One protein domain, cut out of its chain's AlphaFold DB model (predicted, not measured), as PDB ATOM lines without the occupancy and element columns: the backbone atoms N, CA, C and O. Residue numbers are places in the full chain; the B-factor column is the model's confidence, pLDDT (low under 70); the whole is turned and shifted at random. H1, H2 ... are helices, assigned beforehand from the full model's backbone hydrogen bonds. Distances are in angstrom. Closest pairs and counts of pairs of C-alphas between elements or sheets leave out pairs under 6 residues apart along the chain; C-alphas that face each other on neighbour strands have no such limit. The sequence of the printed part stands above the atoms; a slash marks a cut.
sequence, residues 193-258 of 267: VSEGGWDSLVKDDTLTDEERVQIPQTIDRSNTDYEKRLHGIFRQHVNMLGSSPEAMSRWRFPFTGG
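Overview. This is residues 193 to 258 of the 267 residues of the protein "Haem-binding uptake, Tiki superfamily, ChaN" of Candidatus Kentron sp. LFY (UniProt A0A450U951). The long helix H4 makes one side of a loose, open ring; H5 folds back from its end to meet H1, and H2 and H3 follow on the opposite side. The long link from H3 back to H4 closes the ring. The 66 printed residues have five named helices, H1 to H5, and no named strand: all helix, loose, radius of gyration of the C-alphas 13.5 A, spans 36 by 28 by 23 A.

Along the chain. H4, residues 224 to 240, runs 24.9 A from C-alpha 224 at (66.228, 195.499, 10.773). H5 is 245 to 250, 8.7 A, ending at (78.033, 175.612, 8.730). H1 is 193 to 196, H2 198 to 203, 9.0 A, and H3 209 to 212.

Arrangement. H4 and H5 are close but not clearly touching, C-alphas 238 and 248 closest at 6.1 A, opposite ways at a steep tilt of 41 degrees. H5 touches H1, C-alphas 250 and 194 closest at 5.5 A. H1 and H2 are close but not clearly touching, C-alphas 193 and 201 closest at 7.0 A. H3 touches no helix. Every O i to N i+4 pair is within hydrogen-bond range in H4 and H5, 1 of 2 in H2; H1 and H3 are too short for one.

Size, cuts and confidence. C-alphas 209 and 242 are farthest apart, 36.4 A. The printed part has no cut. The link H3 to H4 is long. Residues 220 to 229 stand free. pLDDT is under 70 at 202 to 204 and 237 to 258.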
ATOM      1  N   VAL A 193      83.907 182.860  10.801       83.81
ATOM      2  CA  VAL A 193      82.562 183.442  10.973       83.81
ATOM      3  C   VAL A 193      81.470 182.381  10.853       83.81
ATOM      4  O   VAL A 193      80.526 182.381  11.635       83.81
ATOM      5  N   SER A 194      81.584 181.473   9.885       79.44
ATOM      6  CA  SER A 194      80.625 180.383   9.664       79.44
ATOM      7  C   SER A 194      80.562 179.412  10.849       79.44
ATOM      8  O   SER A 194      79.474 178.962  11.201       79.44
ATOM      9  N   GLU A 195      81.698 179.120  11.487       79.38
ATOM     10  CA  GLU A 195      81.796 178.184  12.614       79.38
ATOM     11  C   GLU A 195      81.394 178.818  13.959       79.38
ATOM     12  O   GLU A 195      80.605 178.233  14.705       79.38
ATOM     13  N   GLY A 196      81.935 179.997  14.285       73.88
ATOM     14  CA  GLY A 196      81.802 180.610  15.616       73.88
ATOM     15  C   GLY A 196      80.897 181.843  15.678       73.88
ATOM     16  O   GLY A 196      80.436 182.232  16.752       73.88
ATOM     17  N   GLY A 197      80.587 182.432  14.527       77.19
ATOM     18  CA  GLY A 197      79.898 183.707  14.433       77.19
ATOM     19  C   GLY A 197      80.823 184.923  14.392       77.19
ATOM     20  O   GLY A 197      82.036 184.840  14.534       77.19
ATOM     21  N   TRP A 198      80.244 186.098  14.167       76.06
ATOM     22  CA  TRP A 198      80.963 187.369  14.188       76.06
ATOM     23  C   TRP A 198      81.446 187.724  15.591       76.06
ATOM     24  O   TRP A 198      82.575 188.171  15.766       76.06
ATOM     25  N   ASP A 199      80.614 187.479  16.603       73.62
ATOM     26  CA  ASP A 199      80.958 187.814  17.985       73.62
ATOM     27  C   ASP A 199      82.137 186.977  18.503       73.62
ATOM     28  O   ASP A 199      82.876 187.458  19.358       73.62
ATOM     29  N   SER A 200      82.348 185.758  17.985       71.31
ATOM     30  CA  SER A 200      83.504 184.931  18.362       71.31
ATOM     31  C   SER A 200      84.810 185.454  17.767       71.31
ATOM     32  O   SER A 200      85.859 185.291  18.381       71.31
ATOM     33  N   LEU A 201      84.774 186.138  16.614       73.00
ATOM     34  CA  LEU A 201      85.974 186.786  16.072       73.00
ATOM     35  C   LEU A 201      86.523 187.843  17.034       73.00
ATOM     36  O   LEU A 201      87.735 187.973  17.177       73.00
ATOM     37  N   VAL A 202      85.617 188.586  17.677       68.75
ATOM     38  CA  VAL A 202      85.947 189.720  18.549       68.75
ATOM     39  C   VAL A 202      86.207 189.273  19.989       68.75
ATOM     40  O   VAL A 202      87.133 189.770  20.618       68.75
ATOM     41  N   LYS A 203      85.398 188.352  20.530       67.56
ATOM     42  CA  LYS A 203      85.512 187.910  21.933       67.56
ATOM     43  C   LYS A 203      86.710 187.006  22.179       67.56
ATOM     44  O   LYS A 203      87.360 187.148  23.210       67.56
ATOM     45  N   ASP A 204      86.987 186.108  21.240       69.06
ATOM     46  CA  ASP A 204      88.052 185.113  21.388       69.06
ATOM     47  C   ASP A 204      89.378 185.602  20.774       69.06
ATOM     48  O   ASP A 204      90.363 184.869  20.769       69.06
ATOM     49  N   ASP A 205      89.387 186.832  20.239       73.12
ATOM     50  CA  ASP A 205      90.510 187.504  19.573       73.12
ATOM     51  C   ASP A 205      91.259 186.617  18.563       73.12
ATOM     52  O   ASP A 205      92.483 186.590  18.473       73.12
ATOM     53  N   THR A 206      90.499 185.846  17.784       77.44
ATOM     54  CA  THR A 206      91.044 184.817  16.878       77.44
ATOM     55  C   THR A 206      91.599 185.375  15.569       77.44
ATOM     56  O   THR A 206      92.053 184.601  14.719       77.44
ATOM     57  N   LEU A 207      91.529 186.692  15.366       83.06
ATOM     58  CA  LEU A 207      91.992 187.359  14.153       83.06
ATOM     59  C   LEU A 207      93.470 187.728  14.260       83.06
ATOM     60  O   LEU A 207      93.904 188.310  15.252       83.06
ATOM     61  N   THR A 208      94.234 187.454  13.207       86.69
ATOM     62  CA  THR A 208      95.570 188.043  13.056       86.69
ATOM     63  C   THR A 208      95.462 189.510  12.636       86.69
ATOM     64  O   THR A 208      94.407 189.969  12.183       86.69
ATOM     65  N   ASP A 209      96.554 190.267  12.745       86.19
ATOM     66  CA  ASP A 209      96.577 191.665  12.303       86.19
ATOM     67  C   ASP A 209      96.276 191.799  10.803       86.19
ATOM     68  O   ASP A 209      95.556 192.710  10.390       86.19
ATOM     69  N   GLU A 210      96.733 190.849   9.987       85.50
ATOM     70  CA  GLU A 210      96.467 190.799   8.548       85.50
ATOM     71  C   GLU A 210      94.989 190.533   8.236       85.50
ATOM     72  O   GLU A 210      94.444 191.060   7.264       85.50
ATOM     73  N   GLU A 211      94.316 189.721   9.051       88.00
ATOM     74  CA  GLU A 211      92.888 189.438   8.894       88.00
ATOM     75  C   GLU A 211      92.024 190.622   9.342       88.00
ATOM     76  O   GLU A 211      91.027 190.938   8.688       88.00
ATOM     77  N   ARG A 212      92.425 191.338  10.403       85.81
ATOM     78  CA  ARG A 212      91.714 192.536  10.888       85.81
ATOM     79  C   ARG A 212      91.641 193.650   9.845       85.81
ATOM     80  O   ARG A 212      90.695 194.432   9.863       85.81
ATOM     81  N   VAL A 213      92.615 193.733   8.937       86.81
ATOM     82  CA  VAL A 213      92.623 194.729   7.848       86.81
ATOM     83  C   VAL A 213      91.598 194.398   6.754       86.81
ATOM     84  O   VAL A 213      91.153 195.305   6.050       86.81
ATOM     85  N   GLN A 214      91.201 193.129   6.615       85.56
ATOM     86  CA  GLN A 214      90.280 192.670   5.565       85.56
ATOM     87  C   GLN A 214      88.803 192.865   5.922       85.56
ATOM     88  O   GLN A 214      87.940 192.839   5.042       85.56
ATOM     89  N   ILE A 215      88.494 193.041   7.206       85.88
ATOM     90  CA  ILE A 215      87.123 193.181   7.694       85.88
ATOM     91  C   ILE A 215      86.877 194.572   8.283       85.88
ATOM     92  O   ILE A 215      87.780 195.191   8.851       85.88
ATOM     93  N   PRO A 216      85.646 195.095   8.182       83.12
ATOM     94  CA  PRO A 216      85.308 196.340   8.846       83.12
ATOM     95  C   PRO A 216      85.313 196.148  10.369       83.12
ATOM     96  O   PRO A 216      84.868 195.126  10.884       83.12
ATOM     97  N   GLN A 217      85.758 197.172  11.101       76.44
ATOM     98  CA  GLN A 217      85.778 197.169  12.573       76.44
ATOM     99  C   GLN A 217      84.370 197.063  13.181       76.44
ATOM    100  O   GLN A 217      84.197 196.589  14.299       76.44
ATOM    101  N   THR A 218      83.350 197.522  12.451       75.44
ATOM    102  CA  THR A 218      81.942 197.437  12.850       75.44
ATOM    103  C   THR A 218      81.070 197.147  11.633       75.44
ATOM    104  O   THR A 218      81.407 197.526  10.512       75.44
ATOM    105  N   ILE A 219      79.939 196.480  11.854       78.69
ATOM    106  CA  ILE A 219      78.906 196.263  10.838       78.69
ATOM    107  C   ILE A 219      77.683 197.081  11.249       78.69
ATOM    108  O   ILE A 219      77.166 196.900  12.354       78.69
ATOM    109  N   ASP A 220      77.208 197.961  10.368       83.44
ATOM    110  CA  ASP A 220      75.941 198.662  10.577       83.44
ATOM    111  C   ASP A 220      74.770 197.677  10.443       83.44
ATOM    112  O   ASP A 220      74.546 197.079   9.389       83.44
ATOM    113  N   ARG A 221      74.029 197.507  11.540       80.00
ATOM    114  CA  ARG A 221      72.865 196.616  11.655       80.00
ATOM    115  C   ARG A 221      71.580 197.374  11.975       80.00
ATOM    116  O   ARG A 221      70.589 196.781  12.378       80.00
ATOM    117  N   SER A 222      71.575 198.694  11.801       88.00
ATOM    118  CA  SER A 222      70.396 199.521  12.081       88.00
ATOM    119  C   SER A 222      69.192 199.173  11.187       88.00
ATOM    120  O   SER A 222      68.041 199.374  11.579       88.00
ATOM    121  N   ASN A 223      69.430 198.593  10.003       91.12
ATOM    122  CA  ASN A 223      68.383 198.182   9.070       91.12
ATOM    123  C   ASN A 223      67.819 196.784   9.387       91.12
ATOM    124  O   ASN A 223      68.192 195.773   8.782       91.12
ATOM    125  N   THR A 224      66.857 196.747  10.308       91.19
ATOM    126  CA  THR A 224      66.228 195.499  10.773       91.19
ATOM    127  C   THR A 224      65.408 194.764   9.700       91.19
ATOM    128  O   THR A 224      65.281 193.540   9.753       91.19
ATOM    129  N   ASP A 225      64.867 195.464   8.698       91.38
ATOM    130  CA  ASP A 225      64.115 194.831   7.603       91.38
ATOM    131  C   ASP A 225      65.043 194.091   6.639       91.38
ATOM    132  O   ASP A 225      64.753 192.965   6.216       91.38
ATOM    133  N   TYR A 226      66.197 194.690   6.333       84.56
ATOM    134  CA  TYR A 226      67.241 194.028   5.561       84.56
ATOM    135  C   TYR A 226      67.773 192.795   6.296       84.56
ATOM    136  O   TYR A 226      67.886 191.722   5.699       84.56
ATOM    137  N   GLU A 227      68.001 192.910   7.602       84.50
ATOM    138  CA  GLU A 227      68.419 191.791   8.442       84.50
ATOM    139  C   GLU A 227      67.396 190.643   8.421       84.50
ATOM    140  O   GLU A 227      67.750 189.502   8.119       84.50
ATOM    141  N   LYS A 228      66.101 190.927   8.617       86.69
ATOM    142  CA  LYS A 228      65.030 189.914   8.504       86.69
ATOM    143  C   LYS A 228      65.009 189.238   7.132       86.69
ATOM    144  O   LYS A 228      64.797 188.023   7.048       86.69
ATOM    145  N   ARG A 229      65.235 189.993   6.051       86.94
ATOM    146  CA  ARG A 229      65.324 189.432   4.695       86.94
ATOM    147  C   ARG A 229      66.510 188.477   4.571       86.94
ATOM    148  O   ARG A 229      66.325 187.370   4.061       86.94
ATOM    149  N   LEU A 230      67.687 188.859   5.071       84.56
ATOM    150  CA  LEU A 230      68.850 187.971   5.124       84.56
ATOM    151  C   LEU A 230      68.528 186.701   5.922       84.56
ATOM    152  O   LEU A 230      68.793 185.601   5.439       84.56
ATOM    153  N   HIS A 231      67.843 186.813   7.067       80.94
ATOM    154  CA  HIS A 231      67.355 185.653   7.829       80.94
ATOM    155  C   HIS A 231      66.468 184.703   7.026       80.94
ATOM    156  O   HIS A 231      66.537 183.484   7.205       80.94
ATOM    157  N   GLY A 232      65.635 185.223   6.126       82.69
ATOM    158  CA  GLY A 232      64.896 184.400   5.170       82.69
ATOM    159  C   GLY A 232      65.817 183.633   4.219       82.69
ATOM    160  O   GLY A 232      65.673 182.420   4.075       82.69
ATOM    161  N   ILE A 233      66.787 184.323   3.616       80.25
ATOM    162  CA  ILE A 233      67.705 183.764   2.611       80.25
ATOM    163  C   ILE A 233      68.592 182.667   3.211       80.25
ATOM    164  O   ILE A 233      68.655 181.561   2.678       80.25
ATOM    165  N   PHE A 234      69.243 182.923   4.344       74.50
ATOM    166  CA  PHE A 234      70.131 181.942   4.982       74.50
ATOM    167  C   PHE A 234      69.382 180.675   5.430       74.50
ATOM    168  O   PHE A 234      69.895 179.569   5.266       74.50
ATOM    169  N   ARG A 235      68.124 180.788   5.888       75.38
ATOM    170  CA  ARG A 235      67.290 179.608   6.198       75.38
ATOM    171  C   ARG A 235      67.016 178.733   4.974       75.38
ATOM    172  O   ARG A 235      66.974 177.513   5.097       75.38
ATOM    173  N   GLN A 236      66.862 179.328   3.791       70.00
ATOM    174  CA  GLN A 236      66.690 178.559   2.554       70.00
ATOM    175  C   GLN A 236      67.940 177.729   2.218       70.00
ATOM    176  O   GLN A 236      67.802 176.619   1.711       70.00
ATOM    177  N   HIS A 237      69.138 178.215   2.563       67.44
ATOM    178  CA  HIS A 237      70.398 177.496   2.342       67.44
ATOM    179  C   HIS A 237      70.554 176.296   3.288       67.44
ATOM    180  O   HIS A 237      70.972 175.227   2.844       67.44
ATOM    181  N   VAL A 238      70.131 176.429   4.553       60.50
ATOM    182  CA  VAL A 238      70.056 175.300   5.504       60.50
ATOM    183  C   VAL A 238      69.116 174.214   4.975       60.50
ATOM    184  O   VAL A 238      69.459 173.035   4.967       60.50
ATOM    185  N   ASN A 239      67.947 174.610   4.464       56.50
ATOM    186  CA  ASN A 239      66.946 173.665   3.970       56.50
ATOM    187  C   ASN A 239      67.375 172.942   2.678       56.50
ATOM    188  O   ASN A 239      66.932 171.819   2.445       56.50
ATOM    189  N   MET A 240      68.235 173.547   1.847       53.09
ATOM    190  CA  MET A 240      68.746 172.929   0.612       53.09
ATOM    191  C   MET A 240      69.830 171.865   0.843       53.09
ATOM    192  O   MET A 240      69.969 170.968   0.016       53.09
ATOM    193  N   LEU A 241      70.593 171.940   1.939       49.28
ATOM    194  CA  LEU A 241      71.702 171.014   2.224       49.28
ATOM    195  C   LEU A 241      71.287 169.784   3.056       49.28
ATOM    196  O   LEU A 241      72.111 168.904   3.301       49.28
ATOM    197  N   GLY A 242      70.012 169.694   3.444       47.53
ATOM    198  CA  GLY A 242      69.498 168.639   4.317       47.53
ATOM    199  C   GLY A 242      69.890 168.835   5.788       47.53
ATOM    200  O   GLY A 242      70.819 169.563   6.124       47.53
ATOM    201  N   SER A 243      69.159 168.179   6.692       48.00
ATOM    202  CA  SER A 243      69.256 168.351   8.152       48.00
ATOM    203  C   SER A 243      70.486 167.688   8.796       48.00
ATOM    204  O   SER A 243      70.389 167.188   9.917       48.00
ATOM    205  N   SER A 244      71.634 167.621   8.110       48.94
ATOM    206  CA  SER A 244      72.840 167.099   8.759       48.94
ATOM    207  C   SER A 244      73.325 168.100   9.823       48.94
ATOM    208  O   SER A 244      73.299 169.311   9.579       48.94
ATOM    209  N   PRO A 245      73.781 167.638  11.001       50.69
ATOM    210  CA  PRO A 245      74.314 168.521  12.042       50.69
ATOM    211  C   PRO A 245      75.450 169.431  11.543       50.69
ATOM    212  O   PRO A 245      75.559 170.573  11.979       50.69
ATOM    213  N   GLU A 246      76.245 168.953  10.581       47.81
ATOM    214  CA  GLU A 246      77.332 169.694   9.924       47.81
ATOM    215  C   GLU A 246      76.819 170.773   8.952       47.81
ATOM    216  O   GLU A 246      77.380 171.864   8.871       47.81
ATOM    217  N   ALA A 247      75.723 170.513   8.227       45.03
ATOM    218  CA  ALA A 247      75.076 171.511   7.372       45.03
ATOM    219  C   ALA A 247      74.386 172.606   8.202       45.03
ATOM    220  O   ALA A 247      74.386 173.776   7.814       45.03
ATOM    221  N   MET A 248      73.842 172.237   9.366       44.75
ATOM    222  CA  MET A 248      73.225 173.167  10.314       44.75
ATOM    223  C   MET A 248      74.251 174.016  11.078       44.75
ATOM    224  O   MET A 248      73.961 175.175  11.369       44.75
ATOM    225  N   SER A 249      75.439 173.482  11.391       46.94
ATOM    226  CA  SER A 249      76.517 174.257  12.023       46.94
ATOM    227  C   SER A 249      77.179 175.223  11.041       46.94
ATOM    228  O   SER A 249      77.379 176.381  11.385       46.94
ATOM    229  N   ARG A 250      77.420 174.795   9.794       42.91
ATOM    230  CA  ARG A 250      78.033 175.612   8.730       42.91
ATOM    231  C   ARG A 250      77.209 176.846   8.342       42.91
ATOM    232  O   ARG A 250      77.762 177.858   7.921       42.91
ATOM    233  N   TRP A 251      75.888 176.776   8.477       48.75
ATOM    234  CA  TRP A 251      74.980 177.895   8.207       48.75
ATOM    235  C   TRP A 251      74.239 178.344   9.466       48.75
ATOM    236  O   TRP A 251      73.101 178.818   9.392       48.75
ATOM    237  N   ARG A 252      74.886 178.225  10.635       51.47
ATOM    238  CA  ARG A 252      74.462 179.002  11.797       51.47
ATOM    239  C   ARG A 252      74.495 180.468  11.408       51.47
ATOM    240  O   ARG A 252      75.439 180.935  10.776       51.47
ATOM    241  N   PHE A 253      73.457 181.202  11.794       52.75
ATOM    242  CA  PHE A 253      73.533 182.647  11.695       52.75
ATOM    243  C   PHE A 253      74.739 183.097  12.517       52.75
ATOM    244  O   PHE A 253      74.751 182.820  13.719       52.75
ATOM    245  N   PRO A 254      75.709 183.814  11.927       52.16
ATOM    246  CA  PRO A 254      76.913 184.192  12.652       52.16
ATOM    247  C   PRO A 254      76.648 185.164  13.813       52.16
ATOM    248  O   PRO A 254      77.566 185.608  14.487       52.16
ATOM    249  N   PHE A 255      75.392 185.523  14.060       55.53
ATOM    250  CA  PHE A 255      75.006 186.620  14.929       55.53
ATOM    251  C   PHE A 255      74.013 186.206  16.024       55.53
ATOM    252  O   PHE A 255      73.370 187.074  16.611       55.53
ATOM    253  N   THR A 256      73.872 184.906  16.327       47.09
ATOM    254  CA  THR A 256      73.123 184.457  17.516       47.09
ATOM    255  C   THR A 256      73.980 184.625  18.771       47.09
ATOM    256  O   THR A 256      74.438 183.652  19.372       47.09
ATOM    257  N   GLY A 257      74.223 185.870  19.165       39.25
ATOM    258  CA  GLY A 257      74.663 186.179  20.516       39.25
ATOM    259  C   GLY A 257      73.528 185.870  21.493       39.25
ATOM    260  O   GLY A 257      72.504 186.542  21.471       39.25
ATOM    261  N   GLY A 258      73.698 184.833  22.316       35.91
ATOM    262  CA  GLY A 258      73.097 184.707  23.654       35.91
ATOM    263  C   GLY A 258      71.592 184.961  23.824       35.91
ATOM    264  O   GLY A 258      71.209 185.498  24.857       35.91
TER     265      GLY A 258